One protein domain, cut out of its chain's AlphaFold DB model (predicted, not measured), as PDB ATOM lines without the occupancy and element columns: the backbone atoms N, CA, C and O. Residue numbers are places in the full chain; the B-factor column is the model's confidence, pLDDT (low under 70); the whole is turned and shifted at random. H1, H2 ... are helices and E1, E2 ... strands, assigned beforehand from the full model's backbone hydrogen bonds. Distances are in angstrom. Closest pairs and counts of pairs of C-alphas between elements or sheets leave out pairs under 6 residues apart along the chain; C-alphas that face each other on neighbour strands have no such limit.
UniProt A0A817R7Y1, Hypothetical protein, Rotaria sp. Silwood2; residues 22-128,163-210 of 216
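This is residues 22 to 128 and 163 to 210 of the 216 residues of the protein "Hypothetical protein" of Rotaria sp. Silwood2 (UniProt A0A817R7Y1). A strongly twisted sheet of three strands, E1, E2 and E3, has the helix H1 over one of its faces, and a separate ribbon of two short strands, E4 and E5, is followed by the long helix H3, whose residues 197 to 208 stick out as an arm with residues 209 and 210. A long unnamed stretch, residues 94 to 118, joins the two sheets. The printed part has 155 residues, with three named helices and five named strands in the order E1 E2 H1 E3 E4 H2 E5 H3; it is mixed, helices and strands, with under half of the residues in named elements. The larger sheet has the order E1, E2, E3 and is mixed; the smaller is antiparallel. The whole is only just loose, close to compact, with a radius of gyration of the C-alphas of 18.3 A and spans of 60 by 47 by 27 A.

E1, residues 22 to 29, and E2, residues 40 to 51, are an antiparallel hairpin; N 25 and O 44 are 2.8 A apart, within hydrogen-bond range. E2 bends by 97 degrees at residue 48. H1, residues 66 to 80, is on this sheet at a height over the sheet of 8.0 A, and its closest C-alphas to E2 are those of Tyr 70 and Asp 47, 7.0 A apart. On the local plane H1 stands at 58 degrees to E2, only just slantwise to the strands. E3, residues 91 to 93, is parallel to E2, with N 92 and O 43 2.8 A apart; E2, H1 and E3 form a strand-helix-strand unit, two parallel neighbour strands with a helix between, and its crossover is right-handed. E4, residues 119 to 122, is apart from E1, E2 and E3. H2, residues 165 to 170, only grazes the larger sheet, with Leu 165. E5, residues 173 to 176, is the antiparallel neighbour of E4, with N 120 and O 175 2.8 A apart. H3, residues 186 to 208, comes closest to E5 at the C-alphas of Phe 192 and Trp 175, 7.5 A apart. In H1, H2 and H3 every O i to N i+4 pair is within hydrogen-bond range.

E1 begins at C-alpha 22 (130.136, 139.690, 228.320) and is 19.7 A long; E2 measures 25.1 A. H1 begins at C-alpha 66 (127.108, 136.962, 214.922) and is 20.6 A long. H3 is 33.2 A long and ends at C-alpha 208 (99.477, 122.909, 218.935).

The two C-alphas farthest apart, those of Arg 35 and His 209, are 61.5 A apart. Residues 129 to 162 are not printed, and C-alphas 128 and 163 are 8.2 A apart across this cut. The links E2 to H1 and E3 to E4 are long. Confidence is under 70 at residues 31 to 37, 104 to 116, 178 to 184 and 207 to 210.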
ATOM      1  N   LEU A  22     129.790 140.875 229.102       94.75
ATOM      2  CA  LEU A  22     130.136 139.690 228.320       94.75
ATOM      3  C   LEU A  22     129.222 138.518 228.682       94.75
ATOM      4  O   LEU A  22     128.875 138.328 229.848       94.75
ATOM      5  N   LEU A  23     128.902 137.693 227.691       93.62
ATOM      6  CA  LEU A  23     128.425 136.333 227.896       93.62
ATOM      7  C   LEU A  23     129.644 135.413 227.836       93.62
ATOM      8  O   LEU A  23     130.271 135.280 226.785       93.62
ATOM      9  N   ALA A  24     129.998 134.795 228.956       92.94
ATOM     10  CA  ALA A  24     131.210 133.998 229.050       92.94
ATOM     11  C   ALA A  24     131.036 132.791 229.972       92.94
ATOM     12  O   ALA A  24     130.218 132.804 230.892       92.94
ATOM     13  N   GLU A  25     131.854 131.774 229.738       88.81
ATOM     14  CA  GLU A  25     131.983 130.590 230.574       88.81
ATOM     15  C   GLU A  25     133.300 130.637 231.352       88.81
ATOM     16  O   GLU A  25     134.322 131.140 230.874       88.81
ATOM     17  N   ARG A  26     133.289 130.098 232.570       86.31
ATOM     18  CA  ARG A  26     134.508 129.852 233.337       86.31
ATOM     19  C   ARG A  26     135.003 128.441 233.043       86.31
ATOM     20  O   ARG A  26     134.275 127.485 233.279       86.31
ATOM     21  N   ALA A  27     136.260 128.319 232.637       84.25
ATOM     22  CA  ALA A  27     136.894 127.041 232.335       84.25
ATOM     23  C   ALA A  27     138.185 126.838 233.141       84.25
ATOM     24  O   ALA A  27     138.668 127.741 233.834       84.25
ATOM     25  N   GLN A  28     138.745 125.633 233.040       80.25
ATOM     26  CA  GLN A  28     140.072 125.295 233.544       80.25
ATOM     27  C   GLN A  28     140.960 124.851 232.380       80.25
ATOM     28  O   GLN A  28     140.635 123.908 231.664       80.25
ATOM     29  N   GLU A  29     142.084 125.536 232.203       79.38
ATOM     30  CA  GLU A  29     143.124 125.172 231.247       79.38
ATOM     31  C   GLU A  29     144.112 124.206 231.911       79.38
ATOM     32  O   GLU A  29     144.677 124.515 232.965       79.38
ATOM     33  N   GLN A  30     144.328 123.041 231.304       72.19
ATOM     34  CA  GLN A  30     145.374 122.103 231.709       72.19
ATOM     35  C   GLN A  30     146.602 122.352 230.843       72.19
ATOM     36  O   GLN A  30     146.498 122.397 229.624       72.19
ATOM     37  N   PHE A  31     147.763 122.535 231.463       64.56
ATOM     38  CA  PHE A  31     149.017 122.671 230.732       64.56
ATOM     39  C   PHE A  31     149.767 121.345 230.796       64.56
ATOM     40  O   PHE A  31     150.227 120.951 231.867       64.56
ATOM     41  N   ASN A  32     149.956 120.707 229.640       55.81
ATOM     42  CA  ASN A  32     150.785 119.509 229.494       55.81
ATOM     43  C   ASN A  32     152.292 119.835 229.536       55.81
ATOM     44  O   ASN A  32     153.063 119.330 228.724       55.81
ATOM     45  N   ASP A  33     152.729 120.701 230.456       57.59
ATOM     46  CA  ASP A  33     154.154 120.896 230.720       57.59
ATOM     47  C   ASP A  33     154.569 120.039 231.921       57.59
ATOM     48  O   ASP A  33     154.062 120.190 233.038       57.59
ATOM     49  N   SER A  34     155.502 119.126 231.654       53.75
ATOM     50  CA  SER A  34     155.980 118.001 232.475       53.75
ATOM     51  C   SER A  34     156.365 118.301 233.933       53.75
ATOM     52  O   SER A  34     156.634 117.374 234.694       53.75
ATOM     53  N   ARG A  35     156.393 119.570 234.359       55.53
ATOM     54  CA  ARG A  35     156.799 119.974 235.716       55.53
ATOM     55  C   ARG A  35     155.691 120.598 236.566       55.53
ATOM     56  O   ARG A  35     155.847 120.632 237.781       55.53
ATOM     57  N   HIS A  36     154.585 121.074 235.982       53.88
ATOM     58  CA  HIS A  36     153.523 121.767 236.732       53.88
ATOM     59  C   HIS A  36     152.136 121.558 236.107       53.88
ATOM     60  O   HIS A  36     151.540 122.488 235.565       53.88
ATOM     61  N   ASN A  37     151.585 120.350 236.250       60.84
ATOM     62  CA  ASN A  37     150.233 120.008 235.802       60.84
ATOM     63  C   ASN A  37     149.152 120.535 236.773       60.84
ATOM     64  O   ASN A  37     148.405 119.770 237.383       60.84
ATOM     65  N   ARG A  38     149.127 121.851 237.011       70.00
ATOM     66  CA  ARG A  38     148.070 122.490 237.808       70.00
ATOM     67  C   ARG A  38     147.071 123.163 236.869       70.00
ATOM     68  O   ARG A  38     147.497 124.035 236.106       70.00
ATOM     69  N   PRO A  39     145.771 122.819 236.935       74.75
ATOM     70  CA  PRO A  39     144.759 123.490 236.136       74.75
ATOM     71  C   PRO A  39     144.732 124.980 236.486       74.75
ATOM     72  O   PRO A  39     144.716 125.358 237.661       74.75
ATOM     73  N   ARG A  40     144.742 125.838 235.465       79.31
ATOM     74  CA  ARG A  40     144.641 127.290 235.622       79.31
ATOM     75  C   ARG A  40     143.234 127.744 235.258       79.31
ATOM     76  O   ARG A  40     142.739 127.355 234.205       79.31
ATOM     77  N   PRO A  41     142.567 128.556 236.090       83.69
ATOM     78  CA  PRO A  41     141.263 129.080 235.723       83.69
ATOM     79  C   PRO A  41     141.404 130.029 234.523       83.69
ATOM     80  O   PRO A  41     142.422 130.706 234.379       83.69
ATOM     81  N   ALA A  42     140.380 130.075 233.679       86.94
ATOM     82  CA  ALA A  42     140.292 130.947 232.514       86.94
ATOM     83  C   ALA A  42     138.834 131.370 232.274       86.94
ATOM     84  O   ALA A  42     137.900 130.703 232.731       86.94
ATOM     85  N   ILE A  43     138.631 132.466 231.542       90.69
ATOM     86  CA  ILE A  43     137.312 132.885 231.047       90.69
ATOM     87  C   ILE A  43     137.276 132.719 229.535       90.69
ATOM     88  O   ILE A  43     138.158 133.223 228.845       90.69
ATOM     89  N   TYR A  44     136.222 132.088 229.027       91.50
ATOM     90  CA  TYR A  44     135.946 131.932 227.605       91.50
ATOM     91  C   TYR A  44     134.718 132.752 227.227       91.50
ATOM     92  O   TYR A  44     133.594 132.429 227.600       91.50
ATOM     93  N   ILE A  45     134.929 133.834 226.485       94.44
ATOM     94  CA  ILE A  45     133.865 134.680 225.957       94.44
ATOM     95  C   ILE A  45     133.136 133.919 224.851       94.44
ATOM     96  O   ILE A  45     133.754 133.482 223.880       94.44
ATOM     97  N   ILE A  46     131.823 133.794 224.996       92.38
ATOM     98  CA  ILE A  46     130.917 133.221 224.001       92.38
ATOM     99  C   ILE A  46     130.433 134.335 223.067       92.38
ATOM    100  O   ILE A  46     130.517 134.201 221.850       92.38
ATOM    101  N   ASP A  47     129.958 135.446 223.638       94.06
ATOM    102  CA  ASP A  47     129.529 136.654 222.921       94.06
ATOM    103  C   ASP A  47     129.480 137.852 223.907       94.06
ATOM    104  O   ASP A  47     129.903 137.722 225.059       94.06
ATOM    105  N   ALA A  48     128.966 139.022 223.516       94.88
ATOM    106  CA  ALA A  48     128.772 140.151 224.431       94.88
ATOM    107  C   ALA A  48     127.554 141.027 224.097       94.88
ATOM    108  O   ALA A  48     127.058 141.048 222.973       94.88
ATOM    109  N   TYR A  49     127.077 141.760 225.102       94.19
ATOM    110  CA  TYR A  49     126.099 142.838 224.930       94.19
ATOM    111  C   TYR A  49     126.809 144.181 224.755       94.19
ATOM    112  O   TYR A  49     126.489 144.935 223.840       94.19
ATOM    113  N   PHE A  50     127.787 144.457 225.623       95.81
ATOM    114  CA  PHE A  50     128.502 145.728 225.656       95.81
ATOM    115  C   PHE A  50     130.008 145.525 225.758       95.81
ATOM    116  O   PHE A  50     130.472 144.666 226.512       95.81
ATOM    117  N   ILE A  51     130.768 146.356 225.052       95.62
ATOM    118  CA  ILE A  51     132.223 146.459 225.184       95.62
ATOM    119  C   ILE A  51     132.564 147.933 225.354       95.62
ATOM    120  O   ILE A  51     132.312 148.715 224.447       95.62
ATOM    121  N   ALA A  52     133.147 148.307 226.494       94.44
ATOM    122  CA  ALA A  52     133.571 149.685 226.755       94.44
ATOM    123  C   ALA A  52     132.482 150.741 226.453       94.44
ATOM    124  O   ALA A  52     132.755 151.736 225.792       94.44
ATOM    125  N   ASN A  53     131.256 150.514 226.949       94.75
ATOM    126  CA  ASN A  53     130.068 151.360 226.741       94.75
ATOM    127  C   ASN A  53     129.444 151.310 225.329       94.75
ATOM    128  O   ASN A  53     128.400 151.919 225.109       94.75
ATOM    129  N   GLU A  54     130.004 150.541 224.396       93.81
ATOM    130  CA  GLU A  54     129.421 150.332 223.066       93.81
ATOM    131  C   GLU A  54     128.520 149.097 223.045       93.81
ATOM    132  O   GLU A  54     128.934 148.009 223.454       93.81
ATOM    133  N   ASN A  55     127.289 149.245 222.545       94.62
ATOM    134  CA  ASN A  55     126.365 148.127 222.357       94.62
ATOM    135  C   ASN A  55     126.735 147.344 221.095       94.62
ATOM    136  O   ASN A  55     126.409 147.753 219.983       94.62
ATOM    137  N   ILE A  56     127.368 146.185 221.258       94.50
ATOM    138  CA  ILE A  56     127.872 145.411 220.117       94.50
ATOM    139  C   ILE A  56     126.790 144.598 219.400       94.50
ATOM    140  O   ILE A  56     127.048 144.019 218.344       94.50
ATOM    141  N   LEU A  57     125.577 144.521 219.959       92.44
ATOM    142  CA  LEU A  57     124.462 143.860 219.281       92.44
ATOM    143  C   LEU A  57     123.943 144.677 218.100       92.44
ATOM    144  O   LEU A  57     123.211 144.126 217.279       92.44
ATOM    145  N   PHE A  58     124.326 145.952 217.996       91.31
ATOM    146  CA  PHE A  58     123.867 146.855 216.955       91.31
ATOM    147  C   PHE A  58     125.032 147.594 216.290       91.31
ATOM    148  O   PHE A  58     126.037 147.911 216.914       91.31
ATOM    149  N   GLN A  59     124.878 147.895 215.004       88.75
ATOM    150  CA  GLN A  59     125.747 148.786 214.247       88.75
ATOM    151  C   GLN A  59     124.873 149.708 213.408       88.75
ATOM    152  O   GLN A  59     124.070 149.225 212.611       88.75
ATOM    153  N   ASN A  60     125.021 151.025 213.575       87.31
ATOM    154  CA  ASN A  60     124.189 152.021 212.889       87.31
ATOM    155  C   ASN A  60     122.685 151.693 213.015       87.31
ATOM    156  O   ASN A  60     121.986 151.585 212.010       87.31
ATOM    157  N   GLU A  61     122.231 151.433 214.248       86.31
ATOM    158  CA  GLU A  61     120.843 151.063 214.597       86.31
ATOM    159  C   GLU A  61     120.343 149.722 214.023       86.31
ATOM    160  O   GLU A  61     119.175 149.368 214.178       86.31
ATOM    161  N   ARG A  62     121.214 148.925 213.394       88.56
ATOM    162  CA  ARG A  62     120.858 147.619 212.821       88.56
ATOM    163  C   ARG A  62     121.445 146.477 213.638       88.56
ATOM    164  O   ARG A  62     122.596 146.593 214.052       88.56
ATOM    165  N   PRO A  63     120.723 145.361 213.838       90.62
ATOM    166  CA  PRO A  63     121.281 144.185 214.491       90.62
ATOM    167  C   PRO A  63     122.548 143.703 213.782       90.62
ATOM    168  O   PRO A  63     122.538 143.426 212.582       90.62
ATOM    169  N   MET A  64     123.638 143.570 214.528       91.31
ATOM    170  CA  MET A  64     124.892 143.043 214.007       91.31
ATOM    171  C   MET A  64     124.814 141.518 213.939       91.31
ATOM    172  O   MET A  64     124.441 140.870 214.919       91.31
ATOM    173  N   VAL A  65     125.190 140.914 212.809       89.38
ATOM    174  CA  VAL A  65     125.247 139.449 212.688       89.38
ATOM    175  C   VAL A  65     126.358 138.867 213.560       89.38
ATOM    176  O   VAL A  65     127.400 139.483 213.771       89.38
ATOM    177  N   PHE A  66     126.162 137.634 214.027       89.31
ATOM    178  CA  PHE A  66     127.108 136.962 214.922       89.31
ATOM    179  C   PHE A  66     128.552 136.944 214.404       89.31
ATOM    180  O   PHE A  66     129.482 137.151 215.174       89.31
ATOM    181  N   VAL A  67     128.753 136.730 213.099       90.12
ATOM    182  CA  VAL A  67     130.099 136.672 212.500       90.12
ATOM    183  C   VAL A  67     130.870 137.978 212.712       90.12
ATOM    184  O   VAL A  67     132.072 137.937 212.974       90.12
ATOM    185  N   ASP A  68     130.196 139.123 212.637       92.19
ATOM    186  CA  ASP A  68     130.832 140.428 212.818       92.19
ATOM    187  C   ASP A  68     131.076 140.727 214.298       92.19
ATOM    188  O   ASP A  68     132.175 141.153 214.657       92.19
ATOM    189  N   ARG A  69     130.132 140.360 215.177       93.69
ATOM    190  CA  ARG A  69     130.343 140.413 216.634       93.69
ATOM    191  C   ARG A  69     131.540 139.568 217.062       93.69
ATOM    192  O   ARG A  69     132.404 140.040 217.793       93.69
ATOM    193  N   TYR A  70     131.653 138.348 216.538       93.69
ATOM    194  CA  TYR A  70     132.773 137.449 216.812       93.69
ATOM    195  C   TYR A  70     134.123 138.042 216.374       93.69
ATOM    196  O   TYR A  70     135.118 137.926 217.091       93.69
ATOM    197  N   ARG A  71     134.173 138.731 215.224       94.69
ATOM    198  CA  ARG A  71     135.380 139.445 214.765       94.69
ATOM    199  C   ARG A  71     135.757 140.591 215.703       94.69
ATOM    200  O   ARG A  71     136.931 140.716 216.044       94.69
ATOM    201  N   LEU A  72     134.784 141.392 216.143       95.44
ATOM    202  CA  LEU A  72     135.015 142.463 217.119       95.44
ATOM    203  C   LEU A  72     135.520 141.908 218.446       95.44
ATOM    204  O   LEU A  72     136.503 142.408 218.991       95.44
ATOM    205  N   LEU A  73     134.917 140.821 218.923       95.88
ATOM    206  CA  LEU A  73     135.378 140.137 220.120       95.88
ATOM    207  C   LEU A  73     136.828 139.684 219.956       95.88
ATOM    208  O   LEU A  73     137.629 139.935 220.848       95.88
ATOM    209  N   LYS A  74     137.216 139.105 218.811       95.38
ATOM    210  CA  LYS A  74     138.610 138.693 218.542       95.38
ATOM    211  C   LYS A  74     139.607 139.846 218.627       95.38
ATOM    212  O   LYS A  74     140.743 139.631 219.051       95.38
ATOM    213  N   LEU A  75     139.205 141.059 218.256       95.00
ATOM    214  CA  LEU A  75     140.015 142.260 218.465       95.00
ATOM    215  C   LEU A  75     140.061 142.649 219.946       95.00
ATOM    216  O   LEU A  75     141.137 142.925 220.471       95.00
ATOM    217  N   PHE A  76     138.920 142.593 220.632       95.25
ATOM    218  CA  PHE A  76     138.819 142.858 222.066       95.25
ATOM    219  C   PHE A  76     139.685 141.905 222.910       95.25
ATOM    220  O   PHE A  76     140.464 142.373 223.735       95.25
ATOM    221  N   GLU A  77     139.647 140.593 222.655       94.19
ATOM    222  CA  GLU A  77     140.510 139.586 223.299       94.19
ATOM    223  C   GLU A  77     141.991 139.943 223.160       94.19
ATOM    224  O   GLU A  77     142.747 139.846 224.127       94.19
ATOM    225  N   LYS A  78     142.421 140.374 221.969       92.38
ATOM    226  CA  LYS A  78     143.806 140.801 221.740       92.38
ATOM    227  C   LYS A  78     144.150 142.070 222.517       92.38
ATOM    228  O   LYS A  78     145.255 142.163 223.034       92.38
ATOM    229  N   ALA A  79     143.220 143.020 222.607       91.88
ATOM    230  CA  ALA A  79     143.433 144.299 223.278       91.88
ATOM    231  C   ALA A  79     143.519 144.175 224.809       91.88
ATOM    232  O   ALA A  79     144.291 144.892 225.441       91.88
ATOM    233  N   ILE A  80     142.740 143.272 225.413       90.44
ATOM    234  CA  ILE A  80     142.704 143.106 226.876       90.44
ATOM    235  C   ILE A  80     143.754 142.125 227.401       90.44
ATOM    236  O   ILE A  80     144.118 142.189 228.577       90.44
ATOM    237  N   ASN A  81     144.238 141.203 226.565       86.12
ATOM    238  CA  ASN A  81     145.248 140.244 226.989       86.12
ATOM    239  C   ASN A  81     146.598 140.944 227.177       86.12
ATOM    240  O   ASN A  81     147.175 141.484 226.237       86.12
ATOM    241  N   LYS A  82     147.124 140.880 228.403       85.81
ATOM    242  CA  LYS A  82     148.410 141.465 228.801       85.81
ATOM    243  C   LYS A  82     149.391 140.338 229.154       85.81
ATOM    244  O   LYS A  82     149.418 139.926 230.311       85.81
ATOM    245  N   PRO A  83     150.215 139.834 228.211       78.75
ATOM    246  CA  PRO A  83     151.107 138.691 228.457       78.75
ATOM    247  C   PRO A  83     152.071 138.881 229.637       78.75
ATOM    248  O   PRO A  83     152.441 137.912 230.289       78.75
ATOM    249  N   ALA A  84     152.442 140.127 229.945       79.81
ATOM    250  CA  ALA A  84     153.311 140.467 231.071       79.81
ATOM    251  C   ALA A  84     152.635 140.334 232.454       79.81
ATOM    252  O   ALA A  84     153.321 140.322 233.472       79.81
ATOM    253  N   ARG A  85     151.299 140.245 232.518       83.75
ATOM    254  CA  ARG A  85     150.516 140.172 233.762       83.75
ATOM    255  C   ARG A  85     150.041 138.744 234.018       83.75
ATOM    256  O   ARG A  85     148.863 138.428 233.883       83.75
ATOM    257  N   GLY A  86     150.981 137.877 234.394       77.12
ATOM    258  CA  GLY A  86     150.705 136.469 234.717       77.12
ATOM    259  C   GLY A  86     149.855 136.254 235.977       77.12
ATOM    260  O   GLY A  86     149.418 135.136 236.230       77.12
ATOM    261  N   ASP A  87     149.622 137.310 236.761       82.19
ATOM    262  CA  ASP A  87     148.707 137.321 237.903       82.19
ATOM    263  C   ASP A  87     147.231 137.397 237.492       82.19
ATOM    264  O   ASP A  87     146.361 137.049 238.292       82.19
ATOM    265  N   LEU A  88     146.946 137.872 236.275       85.88
ATOM    266  CA  LEU A  88     145.587 137.979 235.768       85.88
ATOM    267  C   LEU A  88     145.128 136.654 235.162       85.88
ATOM    268  O   LEU A  88     145.865 135.963 234.458       85.88
ATOM    269  N   MET A  89     143.864 136.328 235.402       87.38
ATOM    270  CA  MET A  89     143.208 135.206 234.760       87.38
ATOM    271  C   MET A  89     143.081 135.481 233.253       87.38
ATOM    272  O   MET A  89     142.571 136.542 232.877       87.38
ATOM    273  N   PRO A  90     143.513 134.551 232.382       86.81
ATOM    274  CA  PRO A  90     143.409 134.741 230.947       86.81
ATOM    275  C   PRO A  90     141.945 134.840 230.520       86.81
ATOM    276  O   PRO A  90     141.080 134.095 230.990       86.81
ATOM    277  N   ILE A  91     141.697 135.754 229.586       91.06
ATOM    278  CA  ILE A  91     140.419 135.878 228.898       91.06
ATOM    279  C   ILE A  91     140.639 135.445 227.455       91.06
ATOM    280  O   ILE A  91     141.510 135.963 226.749       91.06
ATOM    281  N   ARG A  92     139.860 134.457 227.039       90.62
ATOM    282  CA  ARG A  92     139.870 133.857 225.714       90.62
ATOM    283  C   ARG A  92     138.517 134.034 225.061       90.62
ATOM    284  O   ARG A  92     137.533 134.313 225.735       90.62
ATOM    285  N   ILE A  93     138.450 133.827 223.757       92.38
ATOM    286  CA  ILE A  93     137.172 133.650 223.063       92.38
ATOM    287  C   ILE A  93     136.974 132.181 222.756       92.38
ATOM    288  O   ILE A  93     137.875 131.540 222.207       92.38
ATOM    289  N   SER A  94     135.776 131.687 223.066       89.69
ATOM    290  CA  SER A  94     135.327 130.354 222.693       89.69
ATOM    291  C   SER A  94     135.457 130.163 221.192       89.69
ATOM    292  O   SER A  94     134.988 130.985 220.403       89.69
ATOM    293  N   GLU A  95     136.077 129.063 220.794       85.12
ATOM    294  CA  GLU A  95     136.153 128.710 219.388       85.12
ATOM    295  C   GLU A  95     134.758 128.492 218.807       85.12
ATOM    296  O   GLU A  95     133.858 127.979 219.469       85.12
ATOM    297  N   GLN A  96     134.598 128.908 217.555       84.50
ATOM    298  CA  GLN A  96     133.357 128.784 216.815       84.50
ATOM    299  C   GLN A  96     133.636 128.016 215.536       84.50
ATOM    300  O   GLN A  96     134.428 128.450 214.697       84.50
ATOM    301  N   LEU A  97     132.953 126.889 215.384       81.88
ATOM    302  CA  LEU A  97     133.019 126.057 214.194       81.88
ATOM    303  C   LEU A  97     131.660 126.081 213.511       81.88
ATOM    304  O   LEU A  97     130.612 125.970 214.148       81.88
ATOM    305  N   ARG A  98     131.664 126.225 212.185       82.81
ATOM    306  CA  ARG A  98     130.445 125.992 211.415       82.81
ATOM    307  C   ARG A  98     130.229 124.497 211.334       82.81
ATOM    308  O   ARG A  98     131.127 123.779 210.909       82.81
ATOM    309  N   LEU A  99     129.020 124.057 211.662       80.19
ATOM    310  CA  LEU A  99     128.688 122.639 211.659       80.19
ATOM    311  C   LEU A  99     128.932 121.973 210.292       80.19
ATOM    312  O   LEU A  99     129.348 120.824 210.234       80.19
ATOM    313  N   GLU A 100     128.738 122.710 209.193       78.69
ATOM    314  CA  GLU A 100     129.023 122.235 207.827       78.69
ATOM    315  C   GLU A 100     130.505 121.970 207.532       78.69
ATOM    316  O   GLU A 100     130.811 121.249 206.590       78.69
ATOM    317  N   HIS A 101     131.412 122.558 208.312       78.19
ATOM    318  CA  HIS A 101     132.858 122.392 208.174       78.19
ATOM    319  C   HIS A 101     133.439 121.507 209.280       78.19
ATOM    320  O   HIS A 101     134.656 121.391 209.392       78.19
ATOM    321  N   MET A 102     132.590 120.928 210.133       73.81
ATOM    322  CA  MET A 102     133.044 120.092 211.229       73.81
ATOM    323  C   MET A 102     133.403 118.700 210.708       73.81
ATOM    324  O   MET A 102     132.542 117.969 210.215       73.81
ATOM    325  N   ASP A 103     134.675 118.330 210.840       71.06
ATOM    326  CA  ASP A 103     135.125 116.967 210.592       71.06
ATOM    327  C   ASP A 103     134.975 116.131 211.868       71.06
ATOM    328  O   ASP A 103     135.770 116.224 212.796       71.06
ATOM    329  N   PHE A 104     133.941 115.292 211.901       66.81
ATOM    330  CA  PHE A 104     133.670 114.374 213.011       66.81
ATOM    331  C   PHE A 104     134.636 113.183 213.094       66.81
ATOM    332  O   PHE A 104     134.453 112.328 213.954       66.81
ATOM    333  N   THR A 105     135.600 113.063 212.179       57.78
ATOM    334  CA  THR A 105     136.664 112.052 212.276       57.78
ATOM    335  C   THR A 105     137.908 112.589 212.971       57.78
ATOM    336  O   THR A 105     138.591 111.824 213.640       57.78
ATOM    337  N   ASN A 106     138.135 113.902 212.883       51.12
ATOM    338  CA  ASN A 106     139.281 114.604 213.451       51.12
ATOM    339  C   ASN A 106     138.812 115.832 214.239       51.12
ATOM    340  O   ASN A 106     139.338 116.929 214.043       51.12
ATOM    341  N   VAL A 107     137.805 115.690 215.115       54.44
ATOM    342  CA  VAL A 107     137.576 116.717 216.146       54.44
ATOM    343  C   VAL A 107     138.758 116.600 217.093       54.44
ATOM    344  O   VAL A 107     138.699 115.918 218.110       54.44
ATOM    345  N   ASP A 108     139.873 117.178 216.669       51.28
ATOM    346  CA  ASP A 108     141.179 117.033 217.272       51.28
ATOM    347  C   ASP A 108     141.221 117.947 218.497       51.28
ATOM    348  O   ASP A 108     141.834 119.017 218.513       51.28
ATOM    349  N   ILE A 109     140.449 117.549 219.508       51.91
ATOM    350  CA  ILE A 109     140.460 118.124 220.851       51.91
ATOM    351  C   ILE A 109     141.878 117.994 221.422       51.91
ATOM    352  O   ILE A 109     142.333 118.882 222.142       51.91
ATOM    353  N   GLU A 110     142.598 116.938 221.033       43.41
ATOM    354  CA  GLU A 110     143.966 116.646 221.455       43.41
ATOM    355  C   GLU A 110     144.996 117.639 220.889       43.41
ATOM    356  O   GLU A 110     145.922 118.026 221.607       43.41
ATOM    357  N   SER A 111     144.811 118.157 219.665       45.59
ATOM    358  CA  SER A 111     145.701 119.178 219.070       45.59
ATOM    359  C   SER A 111     145.736 120.516 219.819       45.59
ATOM    360  O   SER A 111     146.584 121.370 219.534       45.59
ATOM    361  N   LYS A 112     144.837 120.725 220.793       54.72
ATOM    362  CA  LYS A 112     144.819 121.905 221.661       54.72
ATOM    363  C   LYS A 112     145.296 121.529 223.062       54.72
ATOM    364  O   LYS A 112     144.473 121.345 223.955       54.72
ATOM    365  N   PRO A 113     146.618 121.538 223.319       49.97
ATOM    366  CA  PRO A 113     147.233 121.025 224.552       49.97
ATOM    367  C   PRO A 113     146.933 121.852 225.819       49.97
ATOM    368  O   PRO A 113     147.672 121.758 226.796       49.97
ATOM    369  N   ARG A 114     145.919 122.731 225.790       59.12
ATOM    370  CA  ARG A 114     145.609 123.706 226.842       59.12
ATOM    371  C   ARG A 114     144.227 123.550 227.472       59.12
ATOM    372  O   ARG A 114     144.017 124.110 228.540       59.12
ATOM    373  N   ILE A 115     143.270 122.865 226.839       64.25
ATOM    374  CA  ILE A 115     141.865 122.877 227.287       64.25
ATOM    375  C   ILE A 115     141.306 121.462 227.263       64.25
ATOM    376  O   ILE A 115     141.297 120.817 226.222       64.25
ATOM    377  N   GLN A 116     140.764 121.019 228.395       67.81
ATOM    378  CA  GLN A 116     139.933 119.824 228.427       67.81
ATOM    379  C   GLN A 116     138.531 120.198 227.930       67.81
ATOM    380  O   GLN A 116     137.754 120.824 228.652       67.81
ATOM    381  N   VAL A 117     138.216 119.864 226.678       72.38
ATOM    382  CA  VAL A 117     136.878 120.095 226.115       72.38
ATOM    383  C   VAL A 117     135.927 119.034 226.664       72.38
ATOM    384  O   VAL A 117     136.145 117.844 226.466       72.38
ATOM    385  N   ARG A 118     134.869 119.470 227.355       76.19
ATOM    386  CA  ARG A 118     133.821 118.582 227.884       76.19
ATOM    387  C   ARG A 118     132.684 118.321 226.906       76.19
ATOM    388  O   ARG A 118     131.982 117.342 227.070       76.19
ATOM    389  N   GLY A 119     132.485 119.174 225.908       80.88
ATOM    390  CA  GLY A 119     131.346 119.050 225.008       80.88
ATOM    391  C   GLY A 119     131.266 120.176 223.989       80.88
ATOM    392  O   GLY A 119     132.159 121.023 223.897       80.88
ATOM    393  N   LEU A 120     130.175 120.192 223.226       83.38
ATOM    394  CA  LEU A 120     129.900 121.182 222.186       83.38
ATOM    395  C   LEU A 120     128.588 121.908 222.440       83.38
ATOM    396  O   LEU A 120     127.528 121.296 222.564       83.38
ATOM    397  N   TRP A 121     128.650 123.235 222.400       87.44
ATOM    398  CA  TRP A 121     127.471 124.083 222.306       87.44
ATOM    399  C   TRP A 121     127.073 124.281 220.844       87.44
ATOM    400  O   TRP A 121     127.802 124.873 220.050       87.44
ATOM    401  N   ILE A 122     125.880 123.820 220.488       88.38
ATOM    402  CA  ILE A 122     125.294 123.968 219.159       88.38
ATOM    403  C   ILE A 122     124.269 125.088 219.227       88.38
ATOM    404  O   ILE A 122     123.156 124.898 219.715       88.38
ATOM    405  N   SER A 123     124.655 126.262 218.733       88.31
ATOM    406  CA  SER A 123     123.831 127.471 218.786       88.31
ATOM    407  C   SER A 123     123.201 127.799 217.437       88.31
ATOM    408  O   SER A 123     123.837 127.689 216.384       88.31
ATOM    409  N   LYS A 124     121.948 128.266 217.458       86.19
ATOM    410  CA  LYS A 124     121.265 128.793 216.273       86.19
ATOM    411  C   LYS A 124     121.292 130.320 216.294       86.19
ATOM    412  O   LYS A 124     120.670 130.950 217.137       86.19
ATOM    413  N   PHE A 125     121.932 130.919 215.292       86.31
ATOM    414  CA  PHE A 125     122.035 132.382 215.159       86.31
ATOM    415  C   PHE A 125     120.905 133.020 214.337       86.31
ATOM    416  O   PHE A 125     120.935 134.220 214.065       86.31
ATOM    417  N   VAL A 126     119.907 132.223 213.941       87.94
ATOM    418  CA  VAL A 126     118.736 132.675 213.183       87.94
ATOM    419  C   VAL A 126     117.483 132.576 214.038       87.94
ATOM    420  O   VAL A 126     117.086 131.471 214.425       87.94
ATOM    421  N   GLN A 127     116.836 133.710 214.291       88.69
ATOM    422  CA  GLN A 127     115.639 133.769 215.127       88.69
ATOM    423  C   GLN A 127     114.352 133.456 214.360       88.69
ATOM    424  O   GLN A 127     114.276 133.575 213.135       88.69
ATOM    425  N   TYR A 128     113.320 133.056 215.101       83.44
ATOM    426  CA  TYR A 128     111.958 132.947 214.579       83.44
ATOM    427  C   TYR A 128     111.485 134.312 214.029       83.44
ATOM    428  O   TYR A 128     111.809 135.335 214.629       83.44
ATOM    429  N   SER A 163     119.477 136.602 215.291       86.19
ATOM    430  CA  SER A 163     119.177 136.307 216.691       86.19
ATOM    431  C   SER A 163     119.974 137.204 217.635       86.19
ATOM    432  O   SER A 163     121.196 137.332 217.503       86.19
ATOM    433  N   SER A 164     119.291 137.746 218.645       85.50
ATOM    434  CA  SER A 164     119.949 138.269 219.843       85.50
ATOM    435  C   SER A 164     120.444 137.122 220.739       85.50
ATOM    436  O   SER A 164     120.206 135.939 220.461       85.50
ATOM    437  N   LEU A 165     121.158 137.468 221.812       87.88
ATOM    438  CA  LEU A 165     121.811 136.502 222.702       87.88
ATOM    439  C   LEU A 165     120.841 135.597 223.447       87.88
ATOM    440  O   LEU A 165     121.096 134.404 223.587       87.88
ATOM    441  N   ARG A 166     119.721 136.149 223.913       86.94
ATOM    442  CA  ARG A 166     118.748 135.380 224.686       86.94
ATOM    443  C   ARG A 166     118.099 134.262 223.853       86.94
ATOM    444  O   ARG A 166     118.244 133.111 224.252       86.94
ATOM    445  N   PRO A 167     117.488 134.527 222.681       86.31
ATOM    446  CA  PRO A 167     116.947 133.461 221.843       86.31
ATOM    447  C   PRO A 167     118.026 132.508 221.327       86.31
ATOM    448  O   PRO A 167     117.746 131.329 221.135       86.31
ATOM    449  N   MET A 168     119.258 132.981 221.110       88.12
ATOM    450  CA  MET A 168     120.373 132.108 220.741       88.12
ATOM    451  C   MET A 168     120.603 131.062 221.834       88.12
ATOM    452  O   MET A 168     120.590 129.871 221.537       88.12
ATOM    453  N   LEU A 169     120.749 131.493 223.090       86.38
ATOM    454  CA  LEU A 169     120.959 130.607 224.235       86.38
ATOM    455  C   LEU A 169     119.772 129.670 224.479       86.38
ATOM    456  O   LEU A 169     119.972 128.471 224.632       86.38
ATOM    457  N   GLU A 170     118.545 130.195 224.455       86.00
ATOM    458  CA  GLU A 170     117.323 129.408 224.678       86.00
ATOM    459  C   GLU A 170     117.128 128.303 223.626       86.00
ATOM    460  O   GLU A 170     116.538 127.269 223.921       86.00
ATOM    461  N   ASN A 171     117.634 128.501 222.405       83.56
ATOM    462  CA  ASN A 171     117.533 127.532 221.310       83.56
ATOM    463  C   ASN A 171     118.834 126.750 221.067       83.56
ATOM    464  O   ASN A 171     118.977 126.118 220.015       83.56
ATOM    465  N   SER A 172     119.797 126.829 221.987       88.75
ATOM    466  CA  SER A 172     121.057 126.096 221.888       88.75
ATOM    467  C   SER A 172     120.962 124.725 222.546       88.75
ATOM    468  O   SER A 172     120.252 124.538 223.531       88.75
ATOM    469  N   PHE A 173     121.731 123.772 222.028       89.50
ATOM    470  CA  PHE A 173     121.881 122.450 222.626       89.50
ATOM    471  C   PHE A 173     123.314 122.256 223.100       89.50
ATOM    472  O   PHE A 173     124.249 122.592 222.377       89.50
ATOM    473  N   TYR A 174     123.484 121.680 224.284       88.06
ATOM    474  CA  TYR A 174     124.782 121.226 224.761       88.06
ATOM    475  C   TYR A 174     124.895 119.718 224.534       88.06
ATOM    476  O   TYR A 174     124.043 118.952 224.991       88.06
ATOM    477  N   TRP A 175     125.916 119.306 223.788       86.56
ATOM    478  CA  TRP A 175     126.281 117.908 223.606       86.56
ATOM    479  C   TRP A 175     127.489 117.593 224.482       86.56
ATOM    480  O   TRP A 175     128.599 118.023 224.175       86.56
ATOM    481  N   ASP A 176     127.255 116.867 225.570       84.38
ATOM    482  CA  ASP A 176     128.302 116.458 226.502       84.38
ATOM    483  C   ASP A 176     129.083 115.257 225.954       84.38
ATOM    484  O   ASP A 176     128.502 114.263 225.505       84.38
ATOM    485  N   PHE A 177     130.407 115.349 225.988       77.31
ATOM    486  CA  PHE A 177     131.302 114.234 225.730       77.31
ATOM    487  C   PHE A 177     131.444 113.484 227.047       77.31
ATOM    488  O   PHE A 177     132.111 113.946 227.973       77.31
ATOM    489  N   ASN A 178     130.748 112.353 227.162       66.31
ATOM    490  CA  ASN A 178     130.802 111.519 228.356       66.31
ATOM    491  C   ASN A 178     132.255 111.310 228.804       66.31
ATOM    492  O   ASN A 178     133.119 110.958 228.002       66.31
ATOM    493  N   HIS A 179     132.508 111.501 230.099       53.12
ATOM    494  CA  HIS A 179     133.819 111.282 230.696       53.12
ATOM    495  C   HIS A 179     134.331 109.862 230.389       53.12
ATOM    496  O   HIS A 179     133.810 108.893 230.937       53.12
ATOM    497  N   GLY A 180     135.351 109.753 229.531       49.62
ATOM    498  CA  GLY A 180     136.050 108.500 229.224       49.62
ATOM    499  C   GLY A 180     135.810 107.905 227.831       49.62
ATOM    500  O   GLY A 180     136.394 106.867 227.539       49.62
ATOM    501  N   ASP A 181     134.993 108.528 226.973       53.12
ATOM    502  CA  ASP A 181     134.958 108.203 225.538       53.12
ATOM    503  C   ASP A 181     135.623 109.348 224.765       53.12
ATOM    504  O   ASP A 181     134.968 110.287 224.314       53.12
ATOM    505  N   ASP A 182     136.951 109.284 224.651       51.22
ATOM    506  CA  ASP A 182     137.790 110.321 224.022       51.22
ATOM    507  C   ASP A 182     137.532 110.472 222.510       51.22
ATOM    508  O   ASP A 182     138.106 111.327 221.838       51.22
ATOM    509  N   SER A 183     136.630 109.662 221.946       57.28
ATOM    510  CA  SER A 183     136.310 109.683 220.528       57.28
ATOM    511  C   SER A 183     134.954 110.342 220.261       57.28
ATOM    512  O   SER A 183     133.884 109.735 220.359       57.28
ATOM    513  N   VAL A 184     134.988 111.609 219.839       69.12
ATOM    514  CA  VAL A 184     133.821 112.311 219.281       69.12
ATOM    515  C   VAL A 184     133.452 111.671 217.939       69.12
ATOM    516  O   VAL A 184     133.856 112.129 216.878       69.12
ATOM    517  N   LYS A 185     132.689 110.573 217.964       74.81
ATOM    518  CA  LYS A 185     132.287 109.862 216.741       74.81
ATOM    519  C   LYS A 185     131.113 110.551 216.055       74.81
ATOM    520  O   LYS A 185     130.105 110.892 216.680       74.81
ATOM    521  N   LYS A 186     131.167 110.610 214.721       78.75
ATOM    522  CA  LYS A 186     130.054 111.066 213.865       78.75
ATOM    523  C   LYS A 186     128.728 110.356 214.164       78.75
ATOM    524  O   LYS A 186     127.675 110.984 214.113       78.75
ATOM    525  N   SER A 187     128.760 109.058 214.472       82.06
ATOM    526  CA  SER A 187     127.564 108.276 214.814       82.06
ATOM    527  C   SER A 187     126.867 108.804 216.069       82.06
ATOM    528  O   SER A 187     125.648 108.970 216.066       82.06
ATOM    529  N   ASN A 188     127.645 109.121 217.106       82.88
ATOM    530  CA  ASN A 188     127.139 109.625 218.380       82.88
ATOM    531  C   ASN A 188     126.524 111.015 218.180       82.88
ATOM    532  O   ASN A 188     125.430 111.285 218.672       82.88
ATOM    533  N   PHE A 189     127.168 111.850 217.359       82.62
ATOM    534  CA  PHE A 189     126.614 113.144 216.975       82.62
ATOM    535  C   PHE A 189     125.267 113.016 216.254       82.62
ATOM    536  O   PHE A 189     124.303 113.703 216.586       82.62
ATOM    537  N   ILE A 190     125.182 112.131 215.258       84.44
ATOM    538  CA  ILE A 190     123.947 111.925 214.493       84.44
ATOM    539  C   ILE A 190     122.820 111.453 215.417       84.44
ATOM    540  O   ILE A 190     121.706 111.971 215.314       84.44
ATOM    541  N   ALA A 191     123.104 110.520 216.331       86.56
ATOM    542  CA  ALA A 191     122.130 110.039 217.307       86.56
ATOM    543  C   ALA A 191     121.619 111.179 218.204       86.56
ATOM    544  O   ALA A 191     120.405 111.350 218.340       86.56
ATOM    545  N   PHE A 192     122.529 112.014 218.717       87.81
ATOM    546  CA  PHE A 192     122.190 113.203 219.498       87.81
ATOM    547  C   PHE A 192     121.276 114.166 218.720       87.81
ATOM    548  O   PHE A 192     120.224 114.580 219.208       87.81
ATOM    549  N   ILE A 193     121.613 114.485 217.466       87.19
ATOM    550  CA  ILE A 193     120.791 115.376 216.633       87.19
ATOM    551  C   ILE A 193     119.406 114.776 216.353       87.19
ATOM    552  O   ILE A 193     118.404 115.494 216.353       87.19
ATOM    553  N   GLN A 194     119.315 113.467 216.114       88.69
ATOM    554  CA  GLN A 194     118.035 112.785 215.912       88.69
ATOM    555  C   GLN A 194     117.164 112.813 217.172       88.69
ATOM    556  O   GLN A 194     115.958 113.040 217.075       88.69
ATOM    557  N   GLU A 195     117.755 112.617 218.348       91.06
ATOM    558  CA  GLU A 195     117.080 112.765 219.637       91.06
ATOM    559  C   GLU A 195     116.527 114.181 219.825       91.06
ATOM    560  O   GLU A 195     115.315 114.337 219.996       91.06
ATOM    561  N   LYS A 196     117.357 115.218 219.663       89.06
ATOM    562  CA  LYS A 196     116.915 116.617 219.800       89.06
ATOM    563  C   LYS A 196     115.843 117.009 218.793       89.06
ATOM    564  O   LYS A 196     114.882 117.691 219.143       89.06
ATOM    565  N   ASN A 197     115.918 116.513 217.562       87.12
ATOM    566  CA  ASN A 197     114.850 116.729 216.589       87.12
ATOM    567  C   ASN A 197     113.520 116.085 217.014       87.12
ATOM    568  O   ASN A 197     112.464 116.681 216.788       87.12
ATOM    569  N   ARG A 198     113.545 114.899 217.641       89.62
ATOM    570  CA  ARG A 198     112.333 114.257 218.181       89.62
ATOM    571  C   ARG A 198     111.740 115.058 219.342       89.62
ATOM    572  O   ARG A 198     110.527 115.256 219.357       89.62
ATOM    573  N   GLU A 199     112.574 115.566 220.251       88.50
ATOM    574  CA  GLU A 199     112.145 116.448 221.352       88.50
ATOM    575  C   GLU A 199     111.470 117.727 220.831       88.50
ATOM    576  O   GLU A 199     110.383 118.096 221.271       88.50
ATOM    577  N   ILE A 200     112.063 118.387 219.834       83.12
ATOM    578  CA  ILE A 200     111.487 119.601 219.236       83.12
ATOM    579  C   ILE A 200     110.121 119.306 218.601       83.12
ATOM    580  O   ILE A 200     109.179 120.094 218.729       83.12
ATOM    581  N   GLN A 201     109.994 118.174 217.905       83.31
ATOM    582  CA  GLN A 201     108.733 117.776 217.280       83.31
ATOM    583  C   GLN A 201     107.652 117.443 218.314       83.31
ATOM    584  O   GLN A 201     106.490 117.799 218.104       83.31
ATOM    585  N   SER A 202     108.001 116.785 219.424       85.00
ATOM    586  CA  SER A 202     107.034 116.472 220.482       85.00
ATOM    587  C   SER A 202     106.532 117.743 221.171       85.00
ATOM    588  O   SER A 202     105.323 117.913 221.318       85.00
ATOM    589  N   GLN A 203     107.419 118.695 221.472       78.88
ATOM    590  CA  GLN A 203     107.053 119.993 222.051       78.88
ATOM    591  C   GLN A 203     106.130 120.807 221.131       78.88
ATOM    592  O   GLN A 203     105.147 121.392 221.587       78.88
ATOM    593  N   GLN A 204     106.389 120.809 219.819       74.94
ATOM    594  CA  GLN A 204     105.521 121.481 218.843       74.94
ATOM    595  C   GLN A 204     104.126 120.850 218.771       74.94
ATOM    596  O   GLN A 204     103.136 121.567 218.639       74.94
ATOM    597  N   ARG A 205     104.021 119.519 218.894       71.19
ATOM    598  CA  ARG A 205     102.722 118.830 218.933       71.19
ATOM    599  C   ARG A 205     101.928 119.192 220.184       71.19
ATOM    600  O   ARG A 205     100.741 119.465 220.055       71.19
ATOM    601  N   VAL A 206     102.574 119.246 221.349       70.62
ATOM    602  CA  VAL A 206     101.927 119.633 222.618       70.62
ATOM    603  C   VAL A 206     101.430 121.080 222.566       70.62
ATOM    604  O   VAL A 206     100.284 121.343 222.919       70.62
ATOM    605  N   ASN A 207     102.237 122.008 222.049       61.19
ATOM    606  CA  ASN A 207     101.841 123.416 221.940       61.19
ATOM    607  C   ASN A 207     100.689 123.644 220.949       61.19
ATOM    608  O   ASN A 207      99.854 124.509 221.189       61.19
ATOM    609  N   ASN A 208     100.593 122.842 219.885       59.28
ATOM    610  CA  ASN A 208      99.477 122.909 218.935       59.28
ATOM    611  C   ASN A 208      98.171 122.281 219.465       59.28
ATOM    612  O   ASN A 208      97.129 122.475 218.847       59.28
ATOM    613  N   HIS A 209      98.218 121.529 220.573       55.53
ATOM    614  CA  HIS A 209      97.045 120.917 221.217       55.53
ATOM    615  C   HIS A 209      96.614 121.639 222.501       55.53
ATOM    616  O   HIS A 209      95.680 121.183 223.161       55.53
ATOM    617  N   LYS A 210      97.244 122.766 222.870       45.41
ATOM    618  CA  LYS A 210      96.660 123.648 223.887       45.41
ATOM    619  C   LYS A 210      95.404 124.291 223.286       45.41
ATOM    620  O   LYS A 210      95.541 125.007 222.292       45.41
TER     621      LYS A 210